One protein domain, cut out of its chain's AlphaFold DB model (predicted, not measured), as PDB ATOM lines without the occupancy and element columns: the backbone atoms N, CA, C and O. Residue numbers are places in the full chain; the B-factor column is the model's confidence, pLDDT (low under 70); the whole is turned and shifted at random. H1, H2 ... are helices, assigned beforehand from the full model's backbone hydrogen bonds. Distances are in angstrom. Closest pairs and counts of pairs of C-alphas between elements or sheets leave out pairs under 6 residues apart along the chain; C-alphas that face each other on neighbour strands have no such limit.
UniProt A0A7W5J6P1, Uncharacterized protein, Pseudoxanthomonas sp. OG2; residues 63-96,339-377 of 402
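AT A GLANCE: This is residues 63 to 96 and 339 to 377 of the 402 residues of an uncharacterized protein of Pseudoxanthomonas sp. OG2 (UniProt A0A7W5J6P1). Two helices side by side, H1 and H2, form a helical hairpin; H3 crosses H2 slantwise away from H1, and H4 starts at the far end of H2 and runs on in nearly the same direction, with residues 368 to 377 sticking out as an arm. H2 is in the middle and touches the other three. The printed part has 73 residues with four named helices, in the order H1, H2, H3, H4, and no named strand: all helix. It is only just loose, close to compact, with a radius of gyration of the C-alphas of 14.0 A, and elongated, spanning 46 by 29 by 18 A.

HOW THE PARTS SIT: H1, residues 66 to 78, and H2, residues 81 to 95, touch in a hairpin, opposite ways at a shallow tilt of 12 degrees; their closest C-alphas, of Ala 75 and Val 84, are 5.1 A apart. H3, residues 340 to 358, touches H2 with residues 346 to 354 alone, the same way at a steep tilt of 53 degrees; the closest C-alphas, of Val 90 and Val 350, are 5.8 A apart. H4, residues 363 to 377, and H2 touch only at their ends, the same way at a shallow tilt of 15 degrees, closest at the C-alphas of Thr 94 and Arg 364, 5.4 A. H3 and H4 are close but not clearly touching, with closest C-alphas Leu 354 and Pro 363 at 7.3 A. H1 is apart from H3 and H4. In H1, H2, H3 and H4 every O i to N i+4 pair is within hydrogen-bond range.

IN THESE COORDINATES: H1 begins at C-alpha 66 (-1.825, 8.026, 87.994) and is 18.7 A long. H2 is 21.5 A, H3 26.4 A and H4 20.9 A, ending at C-alpha 377 (-9.428, -8.499, 65.157).

THE WHOLE: The C-alphas farthest apart, of Gly 79 and Arg 377, are 46.9 A apart. Residues 97 to 338 are not printed, and C-alphas 96 and 339 are 23.8 A apart across the cut. The links H1 to H2 and H3 to H4 are tight. No printed residue is under 70 in pLDDT.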
ATOM      1  N   MET A  63      -6.976   8.571  85.236       73.94
ATOM      2  CA  MET A  63      -5.734   8.971  84.568       73.94
ATOM      3  C   MET A  63      -4.848   7.741  84.359       73.94
ATOM      4  O   MET A  63      -4.453   7.093  85.326       73.94
ATOM      5  N   ARG A  64      -4.522   7.437  83.095       80.81
ATOM      6  CA  ARG A  64      -3.731   6.255  82.692       80.81
ATOM      7  C   ARG A  64      -2.413   6.102  83.455       80.81
ATOM      8  O   ARG A  64      -1.991   4.977  83.687       80.81
ATOM      9  N   HIS A  65      -1.803   7.216  83.858       88.94
ATOM     10  CA  HIS A  65      -0.473   7.258  84.479       88.94
ATOM     11  C   HIS A  65      -0.498   7.675  85.953       88.94
ATOM     12  O   HIS A  65       0.505   8.135  86.497       88.94
ATOM     13  N   TRP A  66      -1.656   7.564  86.613       88.38
ATOM     14  CA  TRP A  66      -1.825   8.026  87.994       88.38
ATOM     15  C   TRP A  66      -0.906   7.308  88.988       88.38
ATOM     16  O   TRP A  66      -0.386   7.938  89.905       88.38
ATOM     17  N   GLY A  67      -0.677   6.004  88.796       91.31
ATOM     18  CA  GLY A  67       0.229   5.229  89.645       91.31
ATOM     19  C   GLY A  67       1.652   5.785  89.603       91.31
ATOM     20  O   GLY A  67       2.214   6.110  90.642       91.31
ATOM     21  N   GLN A  68       2.188   5.989  88.401       92.56
ATOM     22  CA  GLN A  68       3.514   6.573  88.192       92.56
ATOM     23  C   GLN A  68       3.597   8.009  88.728       92.56
ATOM     24  O   GLN A  68       4.610   8.401  89.299       92.56
ATOM     25  N   ALA A  69       2.525   8.798  88.597       90.69
ATOM     26  CA  ALA A  69       2.469  10.146  89.160       90.69
ATOM     27  C   ALA A  69       2.537  10.145  90.699       90.69
ATOM     28  O   ALA A  69       3.188  11.014  91.285       90.69
ATOM     29  N   ILE A  70       1.903   9.166  91.361       93.50
ATOM     30  CA  ILE A  70       2.034   8.966  92.811       93.50
ATOM     31  C   ILE A  70       3.477   8.605  93.168       93.50
ATOM     32  O   ILE A  70       4.028   9.201  94.095       93.50
ATOM     33  N   ASP A  71       4.083   7.665  92.444       95.06
ATOM     34  CA  ASP A  71       5.446   7.195  92.712       95.06
ATOM     35  C   ASP A  71       6.468   8.331  92.541       95.06
ATOM     36  O   ASP A  71       7.273   8.586  93.437       95.06
ATOM     37  N   LEU A  72       6.345   9.118  91.468       94.94
ATOM     38  CA  LEU A  72       7.133  10.335  91.255       94.94
ATOM     39  C   LEU A  72       6.901  11.373  92.363       94.94
ATOM     40  O   LEU A  72       7.843  12.005  92.844       94.94
ATOM     41  N   GLY A  73       5.654  11.549  92.807       94.19
ATOM     42  CA  GLY A  73       5.321  12.431  93.923       94.19
ATOM     43  C   GLY A  73       5.948  11.989  95.249       94.19
ATOM     44  O   GLY A  73       6.332  12.840  96.049       94.19
ATOM     45  N   ARG A  74       6.079  10.678  95.488       96.62
ATOM     46  CA  ARG A  74       6.782  10.122  96.656       96.62
ATOM     47  C   ARG A  74       8.291  10.322  96.547       96.62
ATOM     48  O   ARG A  74       8.880  10.811  97.505       96.62
ATOM     49  N   ALA A  75       8.885  10.043  95.389       95.50
ATOM     50  CA  ALA A  75      10.312  10.265  95.149       95.50
ATOM     51  C   ALA A  75      10.705  11.742  95.329       95.50
ATOM     52  O   ALA A  75      11.698  12.060  95.969       95.50
ATOM     53  N   ARG A  76       9.880  12.685  94.858       94.19
ATOM     54  CA  ARG A  76      10.134  14.122  95.082       94.19
ATOM     55  C   ARG A  76      10.095  14.513  96.559       94.19
ATOM     56  O   ARG A  76      10.804  15.427  96.959       94.19
ATOM     57  N   LYS A  77       9.275  13.834  97.365       94.38
ATOM     58  CA  LYS A  77       9.183  14.080  98.811       94.38
ATOM     59  C   LYS A  77      10.351  13.495  99.596       94.38
ATOM     60  O   LYS A  77      10.640  14.024 100.661       94.38
ATOM     61  N   SER A  78      10.994  12.431  99.109       95.69
ATOM     62  CA  SER A  78      12.178  11.880  99.779       95.69
ATOM     63  C   SER A  78      13.417  12.754  99.594       95.69
ATOM     64  O   SER A  78      14.347  12.637 100.379       95.69
ATOM     65  N   GLY A  79      13.440  13.616  98.570       90.06
ATOM     66  CA  GLY A  79      14.610  14.432  98.230       90.06
ATOM     67  C   GLY A  79      15.729  13.648  97.535       90.06
ATOM     68  O   GLY A  79      16.736  14.238  97.159       90.06
ATOM     69  N   ASP A  80      15.547  12.343  97.311       92.88
ATOM     70  CA  ASP A  80      16.519  11.505  96.612       92.88
ATOM     71  C   ASP A  80      16.461  11.788  95.105       92.88
ATOM     72  O   ASP A  80      15.554  11.356  94.383       92.88
ATOM     73  N   ALA A  81      17.461  12.528  94.630       91.00
ATOM     74  CA  ALA A  81      17.575  12.955  93.246       91.00
ATOM     75  C   ALA A  81      17.611  11.766  92.266       91.00
ATOM     76  O   ALA A  81      16.990  11.823  91.200       91.00
ATOM     77  N   ARG A  82      18.249  10.654  92.651       93.19
ATOM     78  CA  ARG A  82      18.330   9.439  91.835       93.19
ATOM     79  C   ARG A  82      16.971   8.759  91.726       93.19
ATOM     80  O   ARG A  82      16.583   8.352  90.633       93.19
ATOM     81  N   GLN A  83      16.224   8.664  92.827       95.56
ATOM     82  CA  GLN A  83      14.860   8.120  92.795       95.56
ATOM     83  C   GLN A  83      13.918   8.998  91.976       95.56
ATOM     84  O   GLN A  83      13.079   8.480  91.239       95.56
ATOM     85  N   VAL A  84      14.070  10.325  92.045       95.12
ATOM     86  CA  VAL A  84      13.314  11.236  91.177       95.12
ATOM     87  C   VAL A  84      13.633  10.965  89.707       95.12
ATOM     88  O   VAL A  84      12.702  10.784  88.926       95.12
ATOM     89  N   ALA A  85      14.914  10.865  89.338       95.44
ATOM     90  CA  ALA A  85      15.325  10.563  87.966       95.44
ATOM     91  C   ALA A  85      14.775   9.207  87.483       95.44
ATOM     92  O   ALA A  85      14.231   9.119  86.381       95.44
ATOM     93  N   LEU A  86      14.830   8.173  88.330       97.12
ATOM     94  CA  LEU A  86      14.269   6.853  88.040       97.12
ATOM     95  C   LEU A  86      12.771   6.937  87.729       97.12
ATOM     96  O   LEU A  86      12.326   6.435  86.698       97.12
ATOM     97  N   GLN A  87      11.986   7.598  88.585       97.44
ATOM     98  CA  GLN A  87      10.535   7.694  88.397       97.44
ATOM     99  C   GLN A  87      10.149   8.579  87.203       97.44
ATOM    100  O   GLN A  87       9.178   8.273  86.507       97.44
ATOM    101  N   GLU A  88      10.906   9.646  86.924       96.38
ATOM    102  CA  GLU A  88      10.717  10.460  85.717       96.38
ATOM    103  C   GLU A  88      10.948   9.617  84.449       96.38
ATOM    104  O   GLU A  88      10.105   9.622  83.551       96.38
ATOM    105  N   LEU A  89      12.020   8.819  84.395       96.75
ATOM    106  CA  LEU A  89      12.334   7.961  83.247       96.75
ATOM    107  C   LEU A  89      11.348   6.801  83.072       96.75
ATOM    108  O   LEU A  89      10.949   6.513  81.942       96.75
ATOM    109  N   VAL A  90      10.912   6.165  84.167       97.25
ATOM    110  CA  VAL A  90       9.855   5.139  84.132       97.25
ATOM    111  C   VAL A  90       8.578   5.727  83.536       97.25
ATOM    112  O   VAL A  90       8.012   5.152  82.608       97.25
ATOM    113  N   LEU A  91       8.140   6.898  84.010       95.88
ATOM    114  CA  LEU A  91       6.954   7.566  83.478       95.88
ATOM    115  C   LEU A  91       7.109   7.867  81.981       95.88
ATOM    116  O   LEU A  91       6.242   7.506  81.186       95.88
ATOM    117  N   VAL A  92       8.229   8.465  81.580       95.81
ATOM    118  CA  VAL A  92       8.490   8.822  80.182       95.81
ATOM    119  C   VAL A  92       8.479   7.596  79.259       95.81
ATOM    120  O   VAL A  92       7.788   7.622  78.241       95.81
ATOM    121  N   ARG A  93       9.140   6.491  79.628       96.19
ATOM    122  CA  ARG A  93       9.184   5.251  78.821       96.19
ATOM    123  C   ARG A  93       7.850   4.509  78.735       96.19
ATOM    124  O   ARG A  93       7.662   3.675  77.853       96.19
ATOM    125  N   THR A  94       6.903   4.809  79.625       95.88
ATOM    126  CA  THR A  94       5.525   4.292  79.507       95.88
ATOM    127  C   THR A  94       4.678   5.062  78.501       95.88
ATOM    128  O   THR A  94       3.666   4.544  78.022       95.88
ATOM    129  N   ILE A  95       5.082   6.290  78.173       94.88
ATOM    130  CA  ILE A  95       4.327   7.189  77.301       94.88
ATOM    131  C   ILE A  95       4.934   7.226  75.900       94.88
ATOM    132  O   ILE A  95       4.189   7.109  74.924       94.88
ATOM    133  N   LEU A  96       6.256   7.381  75.813       95.38
ATOM    134  CA  LEU A  96       6.979   7.622  74.569       95.38
ATOM    135  C   LEU A  96       7.569   6.341  73.970       95.38
ATOM    136  O   LEU A  96       8.096   5.503  74.708       95.38
ATOM    137  N   ALA A 339      29.784  10.685  83.504       91.19
ATOM    138  CA  ALA A 339      28.612  10.127  84.182       91.19
ATOM    139  C   ALA A 339      28.072   8.837  83.531       91.19
ATOM    140  O   ALA A 339      27.096   8.265  84.024       91.19
ATOM    141  N   ALA A 340      28.676   8.353  82.437       94.00
ATOM    142  CA  ALA A 340      28.190   7.188  81.696       94.00
ATOM    143  C   ALA A 340      28.004   5.917  82.550       94.00
ATOM    144  O   ALA A 340      26.969   5.265  82.378       94.00
ATOM    145  N   PRO A 341      28.911   5.546  83.485       95.12
ATOM    146  CA  PRO A 341      28.690   4.397  84.366       95.12
ATOM    147  C   PRO A 341      27.407   4.532  85.196       95.12
ATOM    148  O   PRO A 341      26.566   3.635  85.174       95.12
ATOM    149  N   SER A 342      27.202   5.682  85.842       94.88
ATOM    150  CA  SER A 342      26.006   5.963  86.646       94.88
ATOM    151  C   SER A 342      24.730   5.986  85.802       94.88
ATOM    152  O   SER A 342      23.705   5.444  86.221       94.88
ATOM    153  N   CYS A 343      24.790   6.545  84.588       95.75
ATOM    154  CA  CYS A 343      23.667   6.525  83.651       95.75
ATOM    155  C   CYS A 343      23.301   5.101  83.207       95.75
ATOM    156  O   CYS A 343      22.115   4.813  83.070       95.75
ATOM    157  N   ARG A 344      24.280   4.205  82.997       95.62
ATOM    158  CA  ARG A 344      24.024   2.791  82.661       95.62
ATOM    159  C   ARG A 344      23.344   2.051  83.806       95.62
ATOM    160  O   ARG A 344      22.381   1.329  83.563       95.62
ATOM    161  N   THR A 345      23.801   2.260  85.039       96.44
ATOM    162  CA  THR A 345      23.159   1.674  86.224       96.44
ATOM    163  C   THR A 345      21.721   2.169  86.367       96.44
ATOM    164  O   THR A 345      20.814   1.370  86.572       96.44
ATOM    165  N   LEU A 346      21.481   3.474  86.197       96.44
ATOM    166  CA  LEU A 346      20.122   4.016  86.231       96.44
ATOM    167  C   LEU A 346      19.249   3.471  85.085       96.44
ATOM    168  O   LEU A 346      18.085   3.159  85.316       96.44
ATOM    169  N   ASP A 347      19.788   3.319  83.869       95.38
ATOM    170  CA  ASP A 347      19.065   2.703  82.745       95.38
ATOM    171  C   ASP A 347      18.636   1.265  83.065       95.38
ATOM    172  O   ASP A 347      17.485   0.897  82.819       95.38
ATOM    173  N   ALA A 348      19.537   0.470  83.649       96.00
ATOM    174  CA  ALA A 348      19.250  -0.898  84.071       96.00
ATOM    175  C   ALA A 348      18.140  -0.942  85.133       96.00
ATOM    176  O   ALA A 348      17.190  -1.713  84.989       96.00
ATOM    177  N   ASP A 349      18.197  -0.064  86.136       97.50
ATOM    178  CA  ASP A 349      17.159   0.042  87.166       97.50
ATOM    179  C   ASP A 349      15.800   0.442  86.581       97.50
ATOM    180  O   ASP A 349      14.766  -0.108  86.962       97.50
ATOM    181  N   VAL A 350      15.784   1.380  85.629       97.25
ATOM    182  CA  VAL A 350      14.558   1.791  84.933       97.25
ATOM    183  C   VAL A 350      13.969   0.611  84.162       97.25
ATOM    184  O   VAL A 350      12.764   0.372  84.256       97.25
ATOM    185  N   ARG A 351      14.785  -0.166  83.436       96.56
ATOM    186  CA  ARG A 351      14.318  -1.378  82.737       96.56
ATOM    187  C   ARG A 351      13.770  -2.413  83.714       96.56
ATOM    188  O   ARG A 351      12.676  -2.923  83.487       96.56
ATOM    189  N   ALA A 352      14.475  -2.673  84.815       98.00
ATOM    190  CA  ALA A 352      14.023  -3.595  85.852       98.00
ATOM    191  C   ALA A 352      12.674  -3.156  86.448       98.00
ATOM    192  O   ALA A 352      11.759  -3.970  86.572       98.00
ATOM    193  N   ALA A 353      12.503  -1.861  86.734       97.69
ATOM    194  CA  ALA A 353      11.247  -1.305  87.229       97.69
ATOM    195  C   ALA A 353      10.098  -1.426  86.207       97.69
ATOM    196  O   ALA A 353       8.960  -1.710  86.586       97.69
ATOM    197  N   LEU A 354      10.379  -1.239  84.912       97.25
ATOM    198  CA  LEU A 354       9.392  -1.411  83.842       97.25
ATOM    199  C   LEU A 354       8.979  -2.880  83.690       97.25
ATOM    200  O   LEU A 354       7.780  -3.161  83.668       97.25
ATOM    201  N   VAL A 355       9.936  -3.814  83.683       98.00
ATOM    202  CA  VAL A 355       9.664  -5.261  83.635       98.00
ATOM    203  C   VAL A 355       8.847  -5.698  84.847       98.00
ATOM    204  O   VAL A 355       7.822  -6.353  84.679       98.00
ATOM    205  N   ALA A 356       9.231  -5.276  86.053       97.25
ATOM    206  CA  ALA A 356       8.501  -5.604  87.275       97.25
ATOM    207  C   ALA A 356       7.044  -5.102  87.249       97.25
ATOM    208  O   ALA A 356       6.156  -5.751  87.799       97.25
ATOM    209  N   ARG A 357       6.779  -3.954  86.608       96.12
ATOM    210  CA  ARG A 357       5.446  -3.328  86.583       96.12
ATOM    211  C   ARG A 357       4.564  -3.768  85.415       96.12
ATOM    212  O   ARG A 357       3.352  -3.870  85.587       96.12
ATOM    213  N   TYR A 358       5.143  -3.968  84.234       95.81
ATOM    214  CA  TYR A 358       4.410  -4.193  82.981       95.81
ATOM    215  C   TYR A 358       4.718  -5.540  82.319       95.81
ATOM    216  O   TYR A 358       4.117  -5.852  81.293       95.81
ATOM    217  N   GLY A 359       5.654  -6.323  82.860       97.56
ATOM    218  CA  GLY A 359       6.136  -7.569  82.256       97.56
ATOM    219  C   GLY A 359       7.059  -7.367  81.048       97.56
ATOM    220  O   GLY A 359       7.436  -8.336  80.400       97.56
ATOM    221  N   THR A 360       7.417  -6.124  80.718       97.38
ATOM    222  CA  THR A 360       8.291  -5.763  79.593       97.38
ATOM    223  C   THR A 360       9.018  -4.450  79.891       97.38
ATOM    224  O   THR A 360       8.483  -3.585  80.585       97.38
ATOM    225  N   ASP A 361      10.226  -4.279  79.354       96.38
ATOM    226  CA  ASP A 361      10.996  -3.032  79.426       96.38
ATOM    227  C   ASP A 361      10.560  -1.988  78.377       96.38
ATOM    228  O   ASP A 361      10.978  -0.832  78.437       96.38
ATOM    229  N   THR A 362       9.671  -2.367  77.452       95.75
ATOM    230  CA  THR A 362       9.142  -1.522  76.369       95.75
ATOM    231  C   THR A 362       7.603  -1.473  76.383       95.75
ATOM    232  O   THR A 362       6.935  -1.793  75.392       95.75
ATOM    233  N   PRO A 363       6.976  -1.025  77.494       96.19
ATOM    234  CA  PRO A 363       5.520  -1.089  77.666       96.19
ATOM    235  C   PRO A 363       4.737  -0.329  76.593       96.19
ATOM    236  O   PRO A 363       3.629  -0.737  76.235       96.19
ATOM    237  N   ARG A 364       5.299   0.755  76.043       94.19
ATOM    238  CA  ARG A 364       4.663   1.509  74.961       94.19
ATOM    239  C   ARG A 364       4.534   0.680  73.678       94.19
ATOM    240  O   ARG A 364       3.434   0.598  73.134       94.19
ATOM    241  N   ALA A 365       5.609   0.024  73.243       93.94
ATOM    242  CA  ALA A 365       5.616  -0.809  72.040       93.94
ATOM    243  C   ALA A 365       4.717  -2.050  72.196       93.94
ATOM    244  O   ALA A 365       3.944  -2.395  71.295       93.94
ATOM    245  N   ALA A 366       4.743  -2.684  73.375       95.50
ATOM    246  CA  ALA A 366       3.859  -3.806  73.693       95.50
ATOM    247  C   ALA A 366       2.375  -3.404  73.614       95.50
ATOM    248  O   ALA A 366       1.552  -4.115  73.027       95.50
ATOM    249  N   LYS A 367       2.031  -2.221  74.139       93.25
ATOM    250  CA  LYS A 367       0.677  -1.665  74.048       93.25
ATOM    251  C   LYS A 367       0.266  -1.377  72.606       93.25
ATOM    252  O   LYS A 367      -0.837  -1.746  72.217       93.25
ATOM    253  N   GLU A 368       1.127  -0.755  71.806       92.88
ATOM    254  CA  GLU A 368       0.828  -0.460  70.397       92.88
ATOM    255  C   GLU A 368       0.585  -1.732  69.581       92.88
ATOM    256  O   GLU A 368      -0.358  -1.785  68.787       92.88
ATOM    257  N   THR A 369       1.372  -2.778  69.839       95.25
ATOM    258  CA  THR A 369       1.201  -4.105  69.232       95.25
ATOM    259  C   THR A 369      -0.133  -4.737  69.633       95.25
ATOM    260  O   THR A 369      -0.865  -5.252  68.779       95.25
ATOM    261  N   SER A 370      -0.494  -4.654  70.917       95.06
ATOM    262  CA  SER A 370      -1.780  -5.136  71.434       95.06
ATOM    263  C   SER A 370      -2.962  -4.385  70.809       95.06
ATOM    264  O   SER A 370      -3.871  -5.001  70.245       95.06
ATOM    265  N   ASP A 371      -2.907  -3.050  70.787       93.38
ATOM    266  CA  ASP A 371      -3.940  -2.199  70.196       93.38
ATOM    267  C   ASP A 371      -4.084  -2.456  68.684       93.38
ATOM    268  O   ASP A 371      -5.199  -2.504  68.160       93.38
ATOM    269  N   ALA A 372      -2.975  -2.644  67.960       95.50
ATOM    270  CA  ALA A 372      -2.989  -2.979  66.536       95.50
ATOM    271  C   ALA A 372      -3.618  -4.355  66.271       95.50
ATOM    272  O   ALA A 372      -4.414  -4.506  65.340       95.50
ATOM    273  N   THR A 373      -3.302  -5.341  67.110       97.38
ATOM    274  CA  THR A 373      -3.871  -6.691  67.037       97.38
ATOM    275  C   THR A 373      -5.377  -6.663  67.285       97.38
ATOM    276  O   THR A 373      -6.145  -7.226  66.502       97.38
ATOM    277  N   GLU A 374      -5.827  -5.936  68.308       97.06
ATOM    278  CA  GLU A 374      -7.249  -5.779  68.620       97.06
ATOM    279  C   GLU A 374      -7.997  -5.010  67.517       97.06
ATOM    280  O   GLU A 374      -9.103  -5.399  67.134       97.06
ATOM    281  N   ARG A 375      -7.391  -3.967  66.925       96.12
ATOM    282  CA  ARG A 375      -7.956  -3.281  65.747       96.12
ATOM    283  C   ARG A 375      -8.153  -4.245  64.575       96.12
ATOM    284  O   ARG A 375      -9.260  -4.311  64.039       96.12
ATOM    285  N   LYS A 376      -7.132  -5.036  64.222       97.75
ATOM    286  CA  LYS A 376      -7.220  -6.050  63.153       97.75
ATOM    287  C   LYS A 376      -8.280  -7.111  63.460       97.75
ATOM    288  O   LYS A 376      -9.039  -7.497  62.574       97.75
ATOM    289  N   ARG A 377      -8.389  -7.555  64.715       97.88
ATOM    290  CA  ARG A 377      -9.428  -8.499  65.157       97.88
ATOM    291  C   ARG A 377     -10.834  -7.925  64.969       97.88
ATOM    292  O   ARG A 377     -11.704  -8.611  64.434       97.88
TER     293      ARG A 377